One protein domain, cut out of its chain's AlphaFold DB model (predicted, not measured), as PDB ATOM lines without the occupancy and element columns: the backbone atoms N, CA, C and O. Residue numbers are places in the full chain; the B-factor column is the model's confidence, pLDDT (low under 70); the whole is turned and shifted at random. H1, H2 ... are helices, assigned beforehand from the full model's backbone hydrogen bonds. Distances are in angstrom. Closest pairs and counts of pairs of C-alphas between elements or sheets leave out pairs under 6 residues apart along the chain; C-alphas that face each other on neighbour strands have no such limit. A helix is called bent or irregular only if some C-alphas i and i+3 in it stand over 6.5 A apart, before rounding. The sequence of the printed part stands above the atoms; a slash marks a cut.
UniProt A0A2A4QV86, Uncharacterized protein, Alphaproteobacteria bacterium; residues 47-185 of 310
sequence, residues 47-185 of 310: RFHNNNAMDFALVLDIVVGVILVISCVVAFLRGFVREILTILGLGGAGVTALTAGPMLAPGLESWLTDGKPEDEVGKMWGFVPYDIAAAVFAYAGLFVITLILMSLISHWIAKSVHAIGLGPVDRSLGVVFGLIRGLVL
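Overview. This is residues 47 to 185 of the 310 residues of an uncharacterized protein of Alphaproteobacteria bacterium (UniProt A0A2A4QV86). Four helices make an open L: one arm is a long helical hairpin of H3 side by side with H2, and the other is H1, with the shorter H4 packed beside its residues 67 to 78 near the corner. Residues 47 to 63 of H1 stick out free, and a loop of residues 113 to 129 closes the hairpin at its far tip. The printed part has 139 residues with four named helices, in the order H1, H2, H3, H4, and no named strand; its class is all helix. It is extended and flat, with a radius of gyration of the C-alphas of 22.5 A and spans of 61 by 58 by 19 A.

Along the chain. H3, residues 130 to 163, is the longest helix by residues and measures 49.0 A from first to last C-alpha. H2, residues 80 to 112, measures 41.8 A and has a kink of 63 degrees near residue 102; it is only just irregular, with C-alphas 103 and 106 6.9 A apart. H1, residues 47 to 78, measures 46.2 A from C-alpha 47 at (289.352, 325.751, 436.355). H4, residues 167 to 185, ends with C-alpha 185 at (307.221, 324.762, 463.969).

Arrangement. H3 and H2 form a hairpin and touch at a shallow tilt of 28 degrees, opposite ways; their closest C-alphas, of Ala 135 and Ala 105, are 4.8 A apart. H2 touches H4 with residues 80 to 83 alone, closest at the C-alphas of Phe 80 and Gly 174, 4.0 A. H4 touches H1 at a shallow tilt of 29 degrees, opposite ways, closest at the C-alphas of Gly 178 and Cys 72, 4.4 A. H1 and H2 are close but not clearly touching and about perpendicular, at 85 degrees. H1 and H3 are apart. Every O i to N i+4 pair is within hydrogen-bond range in H3, against 26 of 28 in H1, 25 of 29 in H2 and 14 of 15 in H4.

Size, cuts and confidence. The two C-alphas farthest apart, of Arg 47 and Gly 115, are 67.1 A apart. The printed part has no cut. The link from H2 to H3 is long, with 17 residues. Mean pLDDT of the printed part is 89.0; residues 47 to 54 and 117 to 120 hold the 12 residues under 70.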
ATOM      1  N   ARG A  47     289.225 327.159 435.923       48.25
ATOM      2  CA  ARG A  47     289.352 325.751 436.355       48.25
ATOM      3  C   ARG A  47     290.779 325.213 436.430       48.25
ATOM      4  O   ARG A  47     290.982 324.209 437.106       48.25
ATOM      5  N   PHE A  48     291.749 325.817 435.742       43.03
ATOM      6  CA  PHE A  48     293.141 325.351 435.797       43.03
ATOM      7  C   PHE A  48     293.945 325.957 436.954       43.03
ATOM      8  O   PHE A  48     294.871 325.299 437.419       43.03
ATOM      9  N   HIS A  49     293.584 327.148 437.451       53.91
ATOM     10  CA  HIS A  49     294.165 327.684 438.692       53.91
ATOM     11  C   HIS A  49     293.628 326.927 439.917       53.91
ATOM     12  O   HIS A  49     294.402 326.377 440.696       53.91
ATOM     13  N   ASN A  50     292.299 326.789 440.001       54.59
ATOM     14  CA  ASN A  50     291.608 326.226 441.162       54.59
ATOM     15  C   ASN A  50     292.023 324.772 441.485       54.59
ATOM     16  O   ASN A  50     292.168 324.427 442.648       54.59
ATOM     17  N   ASN A  51     292.330 323.931 440.485       57.69
ATOM     18  CA  ASN A  51     292.863 322.587 440.764       57.69
ATOM     19  C   ASN A  51     294.189 322.641 441.549       57.69
ATOM     20  O   ASN A  51     294.342 321.913 442.521       57.69
ATOM     21  N   ASN A  52     295.124 323.521 441.163       65.75
ATOM     22  CA  ASN A  52     296.418 323.634 441.842       65.75
ATOM     23  C   ASN A  52     296.264 324.223 443.253       65.75
ATOM     24  O   ASN A  52     296.948 323.772 444.165       65.75
ATOM     25  N   ALA A  53     295.361 325.195 443.434       65.44
ATOM     26  CA  ALA A  53     295.059 325.792 444.736       65.44
ATOM     27  C   ALA A  53     294.373 324.787 445.682       65.44
ATOM     28  O   ALA A  53     294.834 324.585 446.803       65.44
ATOM     29  N   MET A  54     293.347 324.066 445.212       66.06
ATOM     30  CA  MET A  54     292.710 322.971 445.959       66.06
ATOM     31  C   MET A  54     293.709 321.866 446.331       66.06
ATOM     32  O   MET A  54     293.711 321.401 447.473       66.06
ATOM     33  N   ASP A  55     294.564 321.452 445.389       76.06
ATOM     34  CA  ASP A  55     295.609 320.457 445.644       76.06
ATOM     35  C   ASP A  55     296.628 320.981 446.675       76.06
ATOM     36  O   ASP A  55     297.048 320.233 447.558       76.06
ATOM     37  N   PHE A  56     296.999 322.266 446.619       79.19
ATOM     38  CA  PHE A  56     297.948 322.883 447.549       79.19
ATOM     39  C   PHE A  56     297.378 323.055 448.962       79.19
ATOM     40  O   PHE A  56     298.042 322.667 449.924       79.19
ATOM     41  N   ALA A  57     296.140 323.536 449.102       80.31
ATOM     42  CA  ALA A  57     295.437 323.636 450.382       80.31
ATOM     43  C   ALA A  57     295.297 322.259 451.061       80.31
ATOM     44  O   ALA A  57     295.579 322.110 452.253       80.31
ATOM     45  N   LEU A  58     294.955 321.220 450.288       83.31
ATOM     46  CA  LEU A  58     294.889 319.838 450.770       83.31
ATOM     47  C   LEU A  58     296.274 319.293 451.158       83.31
ATOM     48  O   LEU A  58     296.405 318.596 452.169       83.31
ATOM     49  N   VAL A  59     297.321 319.607 450.387       86.75
ATOM     50  CA  VAL A  59     298.706 319.253 450.736       86.75
ATOM     51  C   VAL A  59     299.143 319.956 452.023       86.75
ATOM     52  O   VAL A  59     299.763 319.301 452.861       86.75
ATOM     53  N   LEU A  60     298.789 321.229 452.227       86.12
ATOM     54  CA  LEU A  60     299.070 321.958 453.466       86.12
ATOM     55  C   LEU A  60     298.388 321.286 454.658       86.12
ATOM     56  O   LEU A  60     299.083 320.942 455.615       86.12
ATOM     57  N   ASP A  61     297.082 321.017 454.587       88.62
ATOM     58  CA  ASP A  61     296.333 320.365 455.673       88.62
ATOM     59  C   ASP A  61     296.941 318.988 456.033       88.62
ATOM     60  O   ASP A  61     297.093 318.648 457.215       88.62
ATOM     61  N   ILE A  62     297.378 318.209 455.032       90.94
ATOM     62  CA  ILE A  62     298.095 316.939 455.247       90.94
ATOM     63  C   ILE A  62     299.466 317.169 455.899       90.94
ATOM     64  O   ILE A  62     299.810 316.464 456.851       90.94
ATOM     65  N   VAL A  63     300.263 318.124 455.413       91.00
ATOM     66  CA  VAL A  63     301.604 318.424 455.945       91.00
ATOM     67  C   VAL A  63     301.516 318.907 457.395       91.00
ATOM     68  O   VAL A  63     302.242 318.390 458.247       91.00
ATOM     69  N   VAL A  64     300.582 319.809 457.702       92.25
ATOM     70  CA  VAL A  64     300.261 320.281 459.056       92.25
ATOM     71  C   VAL A  64     299.881 319.109 459.962       92.25
ATOM     72  O   VAL A  64     300.493 318.921 461.019       92.25
ATOM     73  N   GLY A  65     298.946 318.257 459.527       93.56
ATOM     74  CA  GLY A  65     298.540 317.066 460.275       93.56
ATOM     75  C   GLY A  65     299.704 316.102 460.544       93.56
ATOM     76  O   GLY A  65     299.875 315.628 461.671       93.56
ATOM     77  N   VAL A  66     300.554 315.853 459.544       95.12
ATOM     78  CA  VAL A  66     301.745 314.998 459.667       95.12
ATOM     79  C   VAL A  66     302.772 315.598 460.633       95.12
ATOM     80  O   VAL A  66     303.279 314.870 461.492       95.12
ATOM     81  N   ILE A  67     303.054 316.903 460.557       94.75
ATOM     82  CA  ILE A  67     303.984 317.587 461.470       94.75
ATOM     83  C   ILE A  67     303.477 317.508 462.915       94.75
ATOM     84  O   ILE A  67     304.245 317.127 463.805       94.75
ATOM     85  N   LEU A  68     302.192 317.791 463.159       95.25
ATOM     86  CA  LEU A  68     301.591 317.702 464.495       95.25
ATOM     87  C   LEU A  68     301.657 316.276 465.056       95.25
ATOM     88  O   LEU A  68     302.109 316.087 466.189       95.25
ATOM     89  N   VAL A  69     301.272 315.264 464.271       96.44
ATOM     90  CA  VAL A  69     301.309 313.855 464.701       96.44
ATOM     91  C   VAL A  69     302.741 313.404 465.001       96.44
ATOM     92  O   VAL A  69     302.982 312.815 466.059       96.44
ATOM     93  N   ILE A  70     303.709 313.715 464.133       96.44
ATOM     94  CA  ILE A  70     305.122 313.374 464.363       96.44
ATOM     95  C   ILE A  70     305.649 314.090 465.612       96.44
ATOM     96  O   ILE A  70     306.280 313.443 466.451       96.44
ATOM     97  N   SER A  71     305.358 315.382 465.785       95.88
ATOM     98  CA  SER A  71     305.773 316.153 466.965       95.88
ATOM     99  C   SER A  71     305.221 315.545 468.260       95.88
ATOM    100  O   SER A  71     305.980 315.290 469.198       95.88
ATOM    101  N   CYS A  72     303.930 315.197 468.289       94.88
ATOM    102  CA  CYS A  72     303.289 314.530 469.425       94.88
ATOM    103  C   CYS A  72     303.917 313.173 469.751       94.88
ATOM    104  O   CYS A  72     304.215 312.896 470.914       94.88
ATOM    105  N   VAL A  73     304.147 312.324 468.743       96.19
ATOM    106  CA  VAL A  73     304.745 310.992 468.934       96.19
ATOM    107  C   VAL A  73     306.192 311.110 469.417       96.19
ATOM    108  O   VAL A  73     306.584 310.431 470.368       96.19
ATOM    109  N   VAL A  74     306.989 312.000 468.820       93.62
ATOM    110  CA  VAL A  74     308.381 312.234 469.230       93.62
ATOM    111  C   VAL A  74     308.446 312.784 470.657       93.62
ATOM    112  O   VAL A  74     309.264 312.306 471.447       93.62
ATOM    113  N   ALA A  75     307.575 313.725 471.022       93.81
ATOM    114  CA  ALA A  75     307.531 314.295 472.366       93.81
ATOM    115  C   ALA A  75     307.015 313.291 473.418       93.81
ATOM    116  O   ALA A  75     307.591 313.202 474.504       93.81
ATOM    117  N   PHE A  76     306.033 312.443 473.085       92.88
ATOM    118  CA  PHE A  76     305.597 311.326 473.936       92.88
ATOM    119  C   PHE A  76     306.724 310.318 474.207       92.88
ATOM    120  O   PHE A  76     306.885 309.846 475.333       92.88
ATOM    121  N   LEU A  77     307.531 309.991 473.192       90.25
ATOM    122  CA  LEU A  77     308.673 309.082 473.343       90.25
ATOM    123  C   LEU A  77     309.835 309.715 474.129       90.25
ATOM    124  O   LEU A  77     310.584 308.996 474.797       90.25
ATOM    125  N   ARG A  78     309.998 311.042 474.057       89.56
ATOM    126  CA  ARG A  78     311.079 311.799 474.717       89.56
ATOM    127  C   ARG A  78     310.785 312.201 476.163       89.56
ATOM    128  O   ARG A  78     311.732 312.212 476.955       89.56
ATOM    129  N   GLY A  79     309.525 312.502 476.479       91.88
ATOM    130  CA  GLY A  79     309.086 313.061 477.759       91.88
ATOM    131  C   GLY A  79     309.168 314.592 477.820       91.88
ATOM    132  O   GLY A  79     310.080 315.203 477.256       91.88
ATOM    133  N   PHE A  80     308.224 315.207 478.536       93.94
ATOM    134  CA  PHE A  80     308.113 316.655 478.761       93.94
ATOM    135  C   PHE A  80     309.386 317.278 479.342       93.94
ATOM    136  O   PHE A  80     309.874 318.290 478.836       93.94
ATOM    137  N   VAL A  81     309.970 316.655 480.369       93.75
ATOM    138  CA  VAL A  81     311.164 317.173 481.052       93.75
ATOM    139  C   VAL A  81     312.354 317.267 480.100       93.75
ATOM    140  O   VAL A  81     313.066 318.268 480.109       93.75
ATOM    141  N   ARG A  82     312.561 316.261 479.242       91.00
ATOM    142  CA  ARG A  82     313.633 316.290 478.233       91.00
ATOM    143  C   ARG A  82     313.439 317.440 477.246       91.00
ATOM    144  O   ARG A  82     314.419 318.036 476.806       91.00
ATOM    145  N   GLU A  83     312.194 317.728 476.898       92.94
ATOM    146  CA  GLU A  83     311.854 318.734 475.903       92.94
ATOM    147  C   GLU A  83     312.010 320.163 476.461       92.94
ATOM    148  O   GLU A  83     312.700 320.976 475.845       92.94
ATOM    149  N   ILE A  84     311.547 320.437 477.690       92.44
ATOM    150  CA  ILE A  84     311.848 321.702 478.394       92.44
ATOM    151  C   ILE A  84     313.357 321.907 478.543       92.44
ATOM    152  O   ILE A  84     313.868 322.983 478.238       92.44
ATOM    153  N   LEU A  85     314.091 320.876 478.968       92.25
ATOM    154  CA  LEU A  85     315.548 320.953 479.099       92.25
ATOM    155  C   LEU A  85     316.250 321.189 477.751       92.25
ATOM    156  O   LEU A  85     317.329 321.775 477.726       92.25
ATOM    157  N   THR A  86     315.631 320.802 476.631       91.38
ATOM    158  CA  THR A  86     316.140 321.109 475.287       91.38
ATOM    159  C   THR A  86     315.966 322.592 474.955       91.38
ATOM    160  O   THR A  86     316.919 323.204 474.477       91.38
ATOM    161  N   ILE A  87     314.815 323.205 475.270       93.25
ATOM    162  CA  ILE A  87     314.619 324.658 475.092       93.25
ATOM    163  C   ILE A  87     315.529 325.460 476.032       93.25
ATOM    164  O   ILE A  87     316.197 326.391 475.586       93.25
ATOM    165  N   LEU A  88     315.625 325.076 477.308       95.25
ATOM    166  CA  LEU A  88     316.536 325.719 478.264       95.25
ATOM    167  C   LEU A  88     318.005 325.563 477.851       95.25
ATOM    168  O   LEU A  88     318.784 326.504 477.991       95.25
ATOM    169  N   GLY A  89     318.383 324.405 477.302       95.81
ATOM    170  CA  GLY A  89     319.710 324.174 476.737       95.81
ATOM    171  C   GLY A  89     319.996 325.068 475.530       95.81
ATOM    172  O   GLY A  89     321.074 325.653 475.461       95.81
ATOM    173  N   LEU A  90     319.026 325.224 474.624       96.06
ATOM    174  CA  LEU A  90     319.124 326.095 473.450       96.06
ATOM    175  C   LEU A  90     319.262 327.572 473.843       96.06
ATOM    176  O   LEU A  90     320.197 328.238 473.398       96.06
ATOM    177  N   GLY A  91     318.387 328.063 474.725       96.31
ATOM    178  CA  GLY A  91     318.446 329.432 475.240       96.31
ATOM    179  C   GLY A  91     319.729 329.703 476.031       96.31
ATOM    180  O   GLY A  91     320.402 330.702 475.790       96.31
ATOM    181  N   GLY A  92     320.132 328.782 476.913       96.88
ATOM    182  CA  GLY A  92     321.376 328.884 477.681       96.88
ATOM    183  C   GLY A  92     322.632 328.885 476.804       96.88
ATOM    184  O   GLY A  92     323.560 329.656 477.056       96.88
ATOM    185  N   ALA A  93     322.653 328.074 475.742       97.38
ATOM    186  CA  ALA A  93     323.719 328.083 474.745       97.38
ATOM    187  C   ALA A  93     323.743 329.382 473.929       97.38
ATOM    188  O   ALA A  93     324.824 329.928 473.718       97.38
ATOM    189  N   GLY A  94     322.579 329.911 473.534       97.44
ATOM    190  CA  GLY A  94     322.462 331.214 472.873       97.44
ATOM    191  C   GLY A  94     322.993 332.356 473.744       97.44
ATOM    192  O   GLY A  94     323.880 333.090 473.318       97.44
ATOM    193  N   VAL A  95     322.541 332.450 474.999       97.88
ATOM    194  CA  VAL A  95     323.018 333.457 475.967       97.88
ATOM    195  C   VAL A  95     324.526 333.334 476.204       97.88
ATOM    196  O   VAL A  95     325.229 334.343 476.241       97.88
ATOM    197  N   THR A  96     325.051 332.112 476.318       97.56
ATOM    198  CA  THR A  96     326.491 331.880 476.519       97.56
ATOM    199  C   THR A  96     327.300 332.271 475.281       97.56
ATOM    200  O   THR A  96     328.336 332.919 475.411       97.56
ATOM    201  N   ALA A  97     326.823 331.946 474.078       97.38
ATOM    202  CA  ALA A  97     327.464 332.365 472.835       97.38
ATOM    203  C   ALA A  97     327.467 333.894 472.691       97.38
ATOM    204  O   ALA A  97     328.517 334.465 472.415       97.38
ATOM    205  N   LEU A  98     326.344 334.572 472.949       96.75
ATOM    206  CA  LEU A  98     326.246 336.034 472.848       96.75
ATOM    207  C   LEU A  98     327.107 336.774 473.886       96.75
ATOM    208  O   LEU A  98     327.661 337.825 473.579       96.75
ATOM    209  N   THR A  99     327.251 336.231 475.099       97.00
ATOM    210  CA  THR A  99     328.020 336.879 476.180       97.00
ATOM    211  C   THR A  99     329.517 336.563 476.150       97.00
ATOM    212  O   THR A  99     330.325 337.455 476.398       97.00
ATOM    213  N   ALA A 100     329.913 335.326 475.829       96.31
ATOM    214  CA  ALA A 100     331.321 334.911 475.790       96.31
ATOM    215  C   ALA A 100     331.950 334.978 474.383       96.31
ATOM    216  O   ALA A 100     333.175 335.034 474.264       96.31
ATOM    217  N   GLY A 101     331.143 335.020 473.317       95.12
ATOM    218  CA  GLY A 101     331.597 335.138 471.927       95.12
ATOM    219  C   GLY A 101     332.501 336.346 471.659       95.12
ATOM    220  O   GLY A 101     333.598 336.134 471.138       95.12
ATOM    221  N   PRO A 102     332.143 337.575 472.090       95.00
ATOM    222  CA  PRO A 102     332.996 338.756 471.927       95.00
ATOM    223  C   PRO A 102     334.373 338.627 472.595       95.00
ATOM    224  O   PRO A 102     335.342 339.221 472.133       95.00
ATOM    225  N   MET A 103     334.475 337.844 473.675       94.81
ATOM    226  CA  MET A 103     335.734 337.609 474.388       94.81
ATOM    227  C   MET A 103     336.611 336.556 473.692       94.81
ATOM    228  O   MET A 103     337.836 336.631 473.767       94.81
ATOM    229  N   LEU A 104     335.998 335.574 473.022       94.25
ATOM    230  CA  LEU A 104     336.708 334.477 472.360       94.25
ATOM    231  C   LEU A 104     337.110 334.807 470.911       94.25
ATOM    232  O   LEU A 104     338.172 334.367 470.471       94.25
ATOM    233  N   ALA A 105     336.299 335.590 470.192       93.62
ATOM    234  CA  ALA A 105     336.522 335.958 468.791       93.62
ATOM    235  C   ALA A 105     337.939 336.505 468.490       93.62
ATOM    236  O   ALA A 105     338.616 335.884 467.667       93.62
ATOM    237  N   PRO A 106     338.463 337.551 469.171       91.56
ATOM    238  CA  PRO A 106     339.795 338.090 468.859       91.56
ATOM    239  C   PRO A 106     340.934 337.109 469.188       91.56
ATOM    240  O   PRO A 106     341.975 337.100 468.532       91.56
ATOM    241  N   GLY A 107     340.744 336.239 470.187       90.88
ATOM    242  CA  GLY A 107     341.707 335.181 470.502       90.88
ATOM    243  C   GLY A 107     341.761 334.101 469.420       90.88
ATOM    244  O   GLY A 107     342.837 333.594 469.104       90.88
ATOM    245  N   LEU A 108     340.611 333.772 468.825       90.56
ATOM    246  CA  LEU A 108     340.519 332.799 467.740       90.56
ATOM    247  C   LEU A 108     340.998 333.376 466.401       90.56
ATOM    248  O   LEU A 108     341.609 332.658 465.617       90.56
ATOM    249  N   GLU A 109     340.785 334.670 466.170       89.50
ATOM    250  CA  GLU A 109     341.317 335.408 465.023       89.50
ATOM    251  C   GLU A 109     342.848 335.413 465.031       89.50
ATOM    252  O   GLU A 109     343.466 334.954 464.073       89.50
ATOM    253  N   SER A 110     343.465 335.800 466.155       88.00
ATOM    254  CA  SER A 110     344.924 335.759 466.329       88.00
ATOM    255  C   SER A 110     345.514 334.357 466.112       88.00
ATOM    256  O   SER A 110     346.630 334.238 465.604       88.00
ATOM    257  N   TRP A 111     344.770 333.302 466.463       87.94
ATOM    258  CA  TRP A 111     345.162 331.911 466.220       87.94
ATOM    259  C   TRP A 111     344.984 331.480 464.752       87.94
ATOM    260  O   TRP A 111     345.796 330.712 464.244       87.94
ATOM    261  N   LEU A 112     343.959 331.979 464.054       86.75
ATOM    262  CA  LEU A 112     343.689 331.669 462.643       86.75
ATOM    263  C   LEU A 112     344.625 332.399 461.666       86.75
ATOM    264  O   LEU A 112     344.877 331.885 460.575       86.75
ATOM    265  N   THR A 113     345.125 333.581 462.034       85.50
ATOM    266  CA  THR A 113     346.007 334.409 461.189       85.50
ATOM    267  C   THR A 113     347.504 334.172 461.430       85.50
ATOM    268  O   THR A 113     348.330 334.773 460.741       85.50
ATOM    269  N   ASP A 114     347.880 333.322 462.397       82.38
ATOM    270  CA  ASP A 114     349.251 333.198 462.937       82.38
ATOM    271  C   ASP A 114     349.855 334.556 463.381       82.38
ATOM    272  O   ASP A 114     351.074 334.744 463.381       82.38
ATOM    273  N   GLY A 115     349.013 335.537 463.734       73.12
ATOM    274  CA  GLY A 115     349.443 336.896 464.081       73.12
ATOM    275  C   GLY A 115     349.951 337.743 462.904       73.12
ATOM    276  O   GLY A 115     350.653 338.729 463.133       73.12
ATOM    277  N   LYS A 116     349.630 337.376 461.656       76.06
ATOM    278  CA  LYS A 116     349.909 338.206 460.471       76.06
ATOM    279  C   LYS A 116     348.940 339.395 460.392       76.06
ATOM    280  O   LYS A 116     347.777 339.233 460.764       76.06
ATOM    281  N   PRO A 117     349.391 340.563 459.904       69.00
ATOM    282  CA  PRO A 117     348.534 341.731 459.736       69.00
ATOM    283  C   PRO A 117     347.553 341.541 458.566       69.00
ATOM    284  O   PRO A 117     347.843 340.819 457.610       69.00
ATOM    285  N   GLU A 118     346.387 342.185 458.674       68.00
ATOM    286  CA  GLU A 118     345.208 342.026 457.800       68.00
ATOM    287  C   GLU A 118     345.496 342.182 456.295       68.00
ATOM    288  O   GLU A 118     344.813 341.578 455.469       68.00
ATOM    289  N   ASP A 119     346.516 342.961 455.932       69.75
ATOM    290  CA  ASP A 119     346.917 343.264 454.558       69.75
ATOM    291  C   ASP A 119     347.651 342.115 453.840       69.75
ATOM    292  O   ASP A 119     347.652 342.074 452.607       69.75
ATOM    293  N   GLU A 120     348.214 341.149 454.577       68.81
ATOM    294  CA  GLU A 120     348.819 339.932 454.009       68.81
ATOM    295  C   GLU A 120     347.943 338.672 454.150       68.81
ATOM    296  O   GLU A 120     348.257 337.628 453.563       68.81
ATOM    297  N   VAL A 121     346.845 338.721 454.915       72.31
ATOM    298  CA  VAL A 121     345.993 337.540 455.116       72.31
ATOM    299  C   VAL A 121     345.073 337.333 453.909       72.31
ATOM    300  O   VAL A 121     344.346 338.225 453.479       72.31
ATOM    301  N   GLY A 122     345.078 336.120 453.347       71.75
ATOM    302  CA  GLY A 122     344.128 335.734 452.299       71.75
ATOM    303  C   GLY A 122     342.677 335.701 452.803       71.75
ATOM    304  O   GLY A 122     342.396 335.986 453.957       71.75
ATOM    305  N   LYS A 123     341.729 335.280 451.962       82.50
ATOM    306  CA  LYS A 123     340.352 334.988 452.407       82.50
ATOM    307  C   LYS A 123     340.182 333.497 452.674       82.50
ATOM    308  O   LYS A 123     340.618 332.679 451.857       82.50
ATOM    309  N   MET A 124     339.473 333.128 453.736       77.25
ATOM    310  CA  MET A 124     339.043 331.747 453.937       77.25
ATOM    311  C   MET A 124     338.109 331.336 452.785       77.25
ATOM    312  O   MET A 124     337.157 332.041 452.440       77.25
ATOM    313  N   TRP A 125     338.444 330.223 452.120       80.56
ATOM    314  CA  TRP A 125     337.799 329.754 450.879       80.56
ATOM    315  C   TRP A 125     337.790 330.797 449.727       80.56
ATOM    316  O   TRP A 125     337.047 330.675 448.760       80.56
ATOM    317  N   GLY A 126     338.613 331.849 449.792       82.62
ATOM    318  CA  GLY A 126     338.675 332.888 448.756       82.62
ATOM    319  C   GLY A 126     337.536 333.920 448.773       82.62
ATOM    320  O   GLY A 126     337.636 334.910 448.049       82.62
ATOM    321  N   PHE A 127     336.502 333.760 449.611       86.12
ATOM    322  CA  PHE A 127     335.410 334.740 449.726       86.12
ATOM    323  C   PHE A 127     335.091 335.213 451.152       86.12
ATOM    324  O   PHE A 127     334.610 336.337 451.282       86.12
ATOM    325  N   VAL A 128     335.394 334.442 452.207       87.94
ATOM    326  CA  VAL A 128     335.111 334.839 453.602       87.94
ATOM    327  C   VAL A 128     336.334 335.532 454.227       87.94
ATOM    328  O   VAL A 128     337.414 334.938 454.247       87.94
ATOM    329  N   PRO A 129     336.209 336.766 454.743       87.62
ATOM    330  CA  PRO A 129     337.227 337.403 455.585       87.62
ATOM    331  C   PRO A 129     337.521 336.610 456.878       87.62
ATOM    332  O   PRO A 129     336.634 335.938 457.413       87.62
ATOM    333  N   TYR A 130     338.765 336.634 457.374       86.06
ATOM    334  CA  TYR A 130     339.162 335.819 458.539       86.06
ATOM    335  C   TYR A 130     338.578 336.310 459.867       86.06
ATOM    336  O   TYR A 130     338.310 335.478 460.728       86.06
ATOM    337  N   ASP A 131     338.327 337.608 460.011       87.69
ATOM    338  CA  ASP A 131     337.610 338.239 461.126       87.69
ATOM    339  C   ASP A 131     336.183 337.674 461.256       87.69
ATOM    340  O   ASP A 131     335.802 337.152 462.309       87.69
ATOM    341  N   ILE A 132     335.422 337.649 460.153       90.88
ATOM    342  CA  ILE A 132     334.072 337.066 460.115       90.88
ATOM    343  C   ILE A 132     334.137 335.562 460.404       90.88
ATOM    344  O   ILE A 132     333.336 335.047 461.187       90.88
ATOM    345  N   ALA A 133     335.099 334.845 459.813       91.25
ATOM    346  CA  ALA A 133     335.270 333.415 460.065       91.25
ATOM    347  C   ALA A 133     335.590 333.128 461.545       91.25
ATOM    348  O   ALA A 133     334.971 332.248 462.147       91.25
ATOM    349  N   ALA A 134     336.507 333.885 462.153       91.56
ATOM    350  CA  ALA A 134     336.884 333.765 463.558       91.56
ATOM    351  C   ALA A 134     335.706 334.061 464.493       91.56
ATOM    352  O   ALA A 134     335.454 333.286 465.419       91.56
ATOM    353  N   ALA A 135     334.935 335.117 464.216       93.19
ATOM    354  CA  ALA A 135     333.705 335.407 464.940       93.19
ATOM    355  C   ALA A 135     332.721 334.230 464.844       93.19
ATOM    356  O   ALA A 135     332.313 333.687 465.874       93.19
ATOM    357  N   VAL A 136     332.392 333.767 463.631       94.81
ATOM    358  CA  VAL A 136     331.469 332.638 463.413       94.81
ATOM    359  C   VAL A 136     331.932 331.383 464.157       94.81
ATOM    360  O   VAL A 136     331.123 330.767 464.853       94.81
ATOM    361  N   PHE A 137     333.217 331.021 464.093       94.56
ATOM    362  CA  PHE A 137     333.741 329.870 464.835       94.56
ATOM    363  C   PHE A 137     333.714 330.066 466.357       94.56
ATOM    364  O   PHE A 137     333.453 329.099 467.073       94.56
ATOM    365  N   ALA A 138     333.927 331.280 466.869       95.50
ATOM    366  CA  ALA A 138     333.836 331.565 468.299       95.50
ATOM    367  C   ALA A 138     332.392 331.432 468.813       95.50
ATOM    368  O   ALA A 138     332.151 330.684 469.766       95.50
ATOM    369  N   TYR A 139     331.421 332.081 468.158       97.31
ATOM    370  CA  TYR A 139     330.002 331.993 468.527       97.31
ATOM    371  C   TYR A 139     329.458 330.566 468.360       97.31
ATOM    372  O   TYR A 139     328.891 330.011 469.305       97.31
ATOM    373  N   ALA A 140     329.666 329.936 467.198       97.12
ATOM    374  CA  ALA A 140     329.184 328.579 466.936       97.12
ATOM    375  C   ALA A 140     329.887 327.534 467.818       97.12
ATOM    376  O   ALA A 140     329.240 326.612 468.316       97.12
ATOM    377  N   GLY A 141     331.191 327.693 468.066       96.38
ATOM    378  CA  GLY A 141     331.960 326.836 468.964       96.38
ATOM    379  C   GLY A 141     331.428 326.884 470.395       96.38
ATOM    380  O   GLY A 141     331.113 325.838 470.963       96.38
ATOM    381  N   LEU A 142     331.246 328.083 470.960       96.69
ATOM    382  CA  LEU A 142     330.664 328.261 472.296       96.69
ATOM    383  C   LEU A 142     329.240 327.712 472.388       96.69
ATOM    384  O   LEU A 142     328.912 327.026 473.358       96.69
ATOM    385  N   PHE A 143     328.413 327.967 471.373       98.06
ATOM    386  CA  PHE A 143     327.049 327.453 471.292       98.06
ATOM    387  C   PHE A 143     327.023 325.917 471.321       98.06
ATOM    388  O   PHE A 143     326.359 325.322 472.173       98.06
ATOM    389  N   VAL A 144     327.807 325.256 470.460       98.00
ATOM    390  CA  VAL A 144     327.879 323.786 470.385       98.00
ATOM    391  C   VAL A 144     328.470 323.177 471.660       98.00
ATOM    392  O   VAL A 144     327.911 322.211 472.182       98.00
ATOM    393  N   ILE A 145     329.551 323.741 472.208       97.44
ATOM    394  CA  ILE A 145     330.149 323.270 473.470       97.44
ATOM    395  C   ILE A 145     329.127 323.372 474.612       97.44
ATOM    396  O   ILE A 145     328.947 322.413 475.368       97.44
ATOM    397  N   THR A 146     328.405 324.490 474.706       97.25
ATOM    398  CA  THR A 146     327.391 324.699 475.750       97.25
ATOM    399  C   THR A 146     326.197 323.760 475.578       97.25
ATOM    400  O   THR A 146     325.742 323.176 476.563       97.25
ATOM    401  N   LEU A 147     325.739 323.521 474.342       95.88
ATOM    402  CA  LEU A 147     324.708 322.520 474.043       95.88
ATOM    403  C   LEU A 147     325.135 321.104 474.446       95.88
ATOM    404  O   LEU A 147     324.322 320.363 474.998       95.88
ATOM    405  N   ILE A 148     326.393 320.717 474.211       96.38
ATOM    406  CA  ILE A 148     326.916 319.407 474.632       96.38
ATOM    407  C   ILE A 148     326.891 319.296 476.162       96.38
ATOM    408  O   ILE A 148     326.375 318.308 476.694       96.38
ATOM    409  N   LEU A 149     327.374 320.317 476.879       96.69
ATOM    410  CA  LEU A 149     327.353 320.349 478.346       96.69
ATOM    411  C   LEU A 149     325.920 320.291 478.905       96.69
ATOM    412  O   LEU A 149     325.639 319.477 479.790       96.69
ATOM    413  N   MET A 150     324.990 321.074 478.351       93.94
ATOM    414  CA  MET A 150     323.583 321.039 478.763       93.94
ATOM    415  C   MET A 150     322.888 319.724 478.405       93.94
ATOM    416  O   MET A 150     322.112 319.215 479.211       93.94
ATOM    417  N   SER A 151     323.197 319.112 477.261       91.06
ATOM    418  CA  SER A 151     322.662 317.797 476.875       91.06
ATOM    419  C   SER A 151     323.102 316.691 477.843       91.06
ATOM    420  O   SER A 151     322.287 315.851 478.243       91.06
ATOM    421  N   LEU A 152     324.359 316.731 478.308       93.56
ATOM    422  CA  LEU A 152     324.856 315.824 479.347       93.56
ATOM    423  C   LEU A 152     324.074 316.000 480.656       93.56
ATOM    424  O   LEU A 152     323.523 315.022 481.164       93.56
ATOM    425  N   ILE A 153     323.965 317.232 481.169       93.56
ATOM    426  CA  ILE A 153     323.189 317.554 482.385       93.56
ATOM    427  C   ILE A 153     321.732 317.083 482.240       93.56
ATOM    428  O   ILE A 153     321.195 316.404 483.119       93.56
ATOM    429  N   SER A 154     321.118 317.356 481.089       90.62
ATOM    430  CA  SER A 154     319.729 317.000 480.787       90.62
ATOM    431  C   SER A 154     319.486 315.491 480.810       90.62
ATOM    432  O   SER A 154     318.446 315.033 481.286       90.62
ATOM    433  N   HIS A 155     320.451 314.694 480.341       89.44
ATOM    434  CA  HIS A 155     320.368 313.233 480.385       89.44
ATOM    435  C   HIS A 155     320.345 312.688 481.823       89.44
ATOM    436  O   HIS A 155     319.616 311.729 482.096       89.44
ATOM    437  N   TRP A 156     321.095 313.298 482.748       93.38
ATOM    438  CA  TRP A 156     321.059 312.938 484.170       93.38
ATOM    439  C   TRP A 156     319.718 313.307 484.813       93.38
ATOM    440  O   TRP A 156     319.103 312.455 485.454       93.38
ATOM    441  N   ILE A 157     319.216 314.526 484.581       92.88
ATOM    442  CA  ILE A 157     317.926 314.981 485.133       92.88
ATOM    443  C   ILE A 157     316.771 314.099 484.633       92.88
ATOM    444  O   ILE A 157     315.966 313.624 485.435       92.88
ATOM    445  N   ALA A 158     316.725 313.797 483.331       88.44
ATOM    446  CA  ALA A 158     315.696 312.932 482.752       88.44
ATOM    447  C   ALA A 158     315.705 311.510 483.352       88.44
ATOM    448  O   ALA A 158     314.645 310.923 483.576       88.44
ATOM    449  N   LYS A 159     316.888 310.957 483.670       88.75
ATOM    450  CA  LYS A 159     317.001 309.676 484.390       88.75
ATOM    451  C   LYS A 159     316.451 309.765 485.814       88.75
ATOM    452  O   LYS A 159     315.724 308.861 486.223       88.75
ATOM    453  N   SER A 160     316.745 310.841 486.545       92.62
ATOM    454  CA  SER A 160     316.237 311.055 487.908       92.62
ATOM    455  C   SER A 160     314.709 311.144 487.958       92.62
ATOM    456  O   SER A 160     314.091 310.517 488.814       92.62
ATOM    457  N   VAL A 161     314.081 311.843 487.004       91.12
ATOM    458  CA  VAL A 161     312.609 311.914 486.903       91.12
ATOM    459  C   VAL A 161     311.997 310.535 486.645       91.12
ATOM    460  O   VAL A 161     310.994 310.175 487.265       91.12
ATOM    461  N   HIS A 162     312.625 309.721 485.791       87.25
ATOM    462  CA  HIS A 162     312.156 308.359 485.541       87.25
ATOM    463  C   HIS A 162     312.317 307.446 486.770       87.25
ATOM    464  O   HIS A 162     311.430 306.640 487.050       87.25
ATOM    465  N   ALA A 163     313.398 307.609 487.542       90.88
ATOM    466  CA  ALA A 163     313.662 306.835 488.759       90.88
ATOM    467  C   ALA A 163     312.636 307.077 489.885       90.88
ATOM    468  O   ALA A 163     312.406 306.186 490.699       90.88
ATOM    469  N   ILE A 164     311.990 308.249 489.914       92.44
ATOM    470  CA  ILE A 164     310.935 308.603 490.886       92.44
ATOM    471  C   ILE A 164     309.554 308.052 490.453       92.44
ATOM    472  O   ILE A 164     308.567 308.175 491.173       92.44
ATOM    473  N   GLY A 165     309.457 307.398 489.288       90.19
ATOM    474  CA  GLY A 165     308.218 306.779 488.797       90.19
ATOM    475  C   GLY A 165     307.267 307.732 488.061       90.19
ATOM    476  O   GLY A 165     306.213 307.304 487.601       90.19
ATOM    477  N   LEU A 166     307.653 308.998 487.862       91.94
ATOM    478  CA  LEU A 166     306.851 310.013 487.155       91.94
ATOM    479  C   LEU A 166     306.775 309.804 485.629       91.94
ATOM    480  O   LEU A 166     306.094 310.558 484.938       91.94
ATOM    481  N   GLY A 167     307.432 308.768 485.097       88.44
ATOM    482  CA  GLY A 167     307.527 308.482 483.662       88.44
ATOM    483  C   GLY A 167     306.203 308.515 482.878       88.44
ATOM    484  O   GLY A 167     306.187 309.110 481.806       88.44
ATOM    485  N   PRO A 168     305.085 307.925 483.351       92.88
ATOM    486  CA  PRO A 168     303.811 307.991 482.628       92.88
ATOM    487  C   PRO A 168     303.246 309.416 482.506       92.88
ATOM    488  O   PRO A 168     302.737 309.775 481.450       92.88
ATOM    489  N   VAL A 169     303.380 310.228 483.562       94.88
ATOM    490  CA  VAL A 169     302.891 311.620 483.612       94.88
ATOM    491  C   VAL A 169     303.775 312.539 482.763       94.88
ATOM    492  O   VAL A 169     303.276 313.365 482.008       94.88
ATOM    493  N   ASP A 170     305.093 312.347 482.821       94.44
ATOM    494  CA  ASP A 170     306.062 313.054 481.975       94.44
ATOM    495  C   ASP A 170     305.806 312.822 480.472       94.44
ATOM    496  O   ASP A 170     305.930 313.740 479.661       94.44
ATOM    497  N   ARG A 171     305.373 311.615 480.084       94.25
ATOM    498  CA  ARG A 171     305.010 311.301 478.692       94.25
ATOM    499  C   ARG A 171     303.680 311.913 478.258       94.25
ATOM    500  O   ARG A 171     303.596 312.382 477.126       94.25
ATOM    501  N   SER A 172     302.653 311.937 479.115       95.31
ATOM    502  CA  SER A 172     301.365 312.560 478.762       95.31
ATOM    503  C   SER A 172     301.474 314.084 478.653       95.31
ATOM    504  O   SER A 172     300.966 314.656 477.691       95.31
ATOM    505  N   LEU A 173     302.222 314.733 479.554       95.06
ATOM    506  CA  LEU A 173     302.595 316.148 479.411       95.06
ATOM    507  C   LEU A 173     303.454 316.388 478.158       95.06
ATOM    508  O   LEU A 173     303.331 317.428 477.513       95.06
ATOM    509  N   GLY A 174     304.271 315.402 477.771       94.50
ATOM    510  CA  GLY A 174     305.054 315.426 476.537       94.50
ATOM    511  C   GLY A 174     304.188 315.584 475.286       94.50
ATOM    512  O   GLY A 174     304.568 316.335 474.395       94.50
ATOM    513  N   VAL A 175     303.000 314.971 475.229       96.31
ATOM    514  CA  VAL A 175     302.062 315.145 474.097       96.31
ATOM    515  C   VAL A 175     301.577 316.590 473.998       96.31
ATOM    516  O   VAL A 175     301.625 317.174 472.920       96.31
ATOM    517  N   VAL A 176     301.156 317.185 475.120       96.38
ATOM    518  CA  VAL A 176     300.662 318.575 475.162       96.38
ATOM    519  C   VAL A 176     301.757 319.548 474.723       96.38
ATOM    520  O   VAL A 176     301.516 320.437 473.911       96.38
ATOM    521  N   PHE A 177     302.988 319.335 475.189       94.75
ATOM    522  CA  PHE A 177     304.132 320.122 474.738       94.75
ATOM    523  C   PHE A 177     304.457 319.880 473.255       94.75
ATOM    524  O   PHE A 177     304.777 320.820 472.533       94.75
ATOM    525  N   GLY A 178     304.349 318.636 472.782       94.00
ATOM    526  CA  GLY A 178     304.531 318.266 471.378       94.00
ATOM    527  C   GLY A 178     303.544 318.960 470.439       94.00
ATOM    528  O   GLY A 178     303.946 319.353 469.344       94.00
ATOM    529  N   LEU A 179     302.298 319.180 470.875       95.56
ATOM    530  CA  LEU A 179     301.318 320.003 470.156       95.56
ATOM    531  C   LEU A 179     301.776 321.461 470.068       95.56
ATOM    532  O   LEU A 179     301.895 321.982 468.965       95.56
ATOM    533  N   ILE A 180     302.104 322.092 471.203       94.75
ATOM    534  CA  ILE A 180     302.559 323.496 471.253       94.75
ATOM    535  C   ILE A 180     303.802 323.692 470.373       94.75
ATOM    536  O   ILE A 180     303.839 324.580 469.526       94.75
ATOM    537  N   ARG A 181     304.803 322.813 470.511       94.19
ATOM    538  CA  ARG A 181     306.003 322.814 469.664       94.19
ATOM    539  C   ARG A 181     305.659 322.603 468.187       94.19
ATOM    540  O   ARG A 181     306.286 323.220 467.334       94.19
ATOM    541  N   GLY A 182     304.717 321.711 467.887       93.56
ATOM    542  CA  GLY A 182     304.283 321.421 466.523       93.56
ATOM    543  C   GLY A 182     303.671 322.650 465.857       93.56
ATOM    544  O   GLY A 182     304.087 322.993 464.757       93.56
ATOM    545  N   LEU A 183     302.782 323.357 466.561       94.50
ATOM    546  CA  LEU A 183     302.220 324.635 466.118       94.50
ATOM    547  C   LEU A 183     303.328 325.668 465.862       94.50
ATOM    548  O   LEU A 183     303.416 326.187 464.755       94.50
ATOM    549  N   VAL A 184     304.239 325.890 466.818       93.56
ATOM    550  CA  VAL A 184     305.364 326.836 466.645       93.56
ATOM    551  C   VAL A 184     306.238 326.486 465.431       93.56
ATOM    552  O   VAL A 184     306.670 327.382 464.711       93.56
ATOM    553  N   LEU A 185     306.485 325.197 465.164       93.62
ATOM    554  CA  LEU A 185     307.221 324.762 463.969       93.62
ATOM    555  C   LEU A 185     306.455 325.024 462.666       93.62
ATOM    556  O   LEU A 185     307.089 325.301 461.652       93.62
TER     557      LEU A 185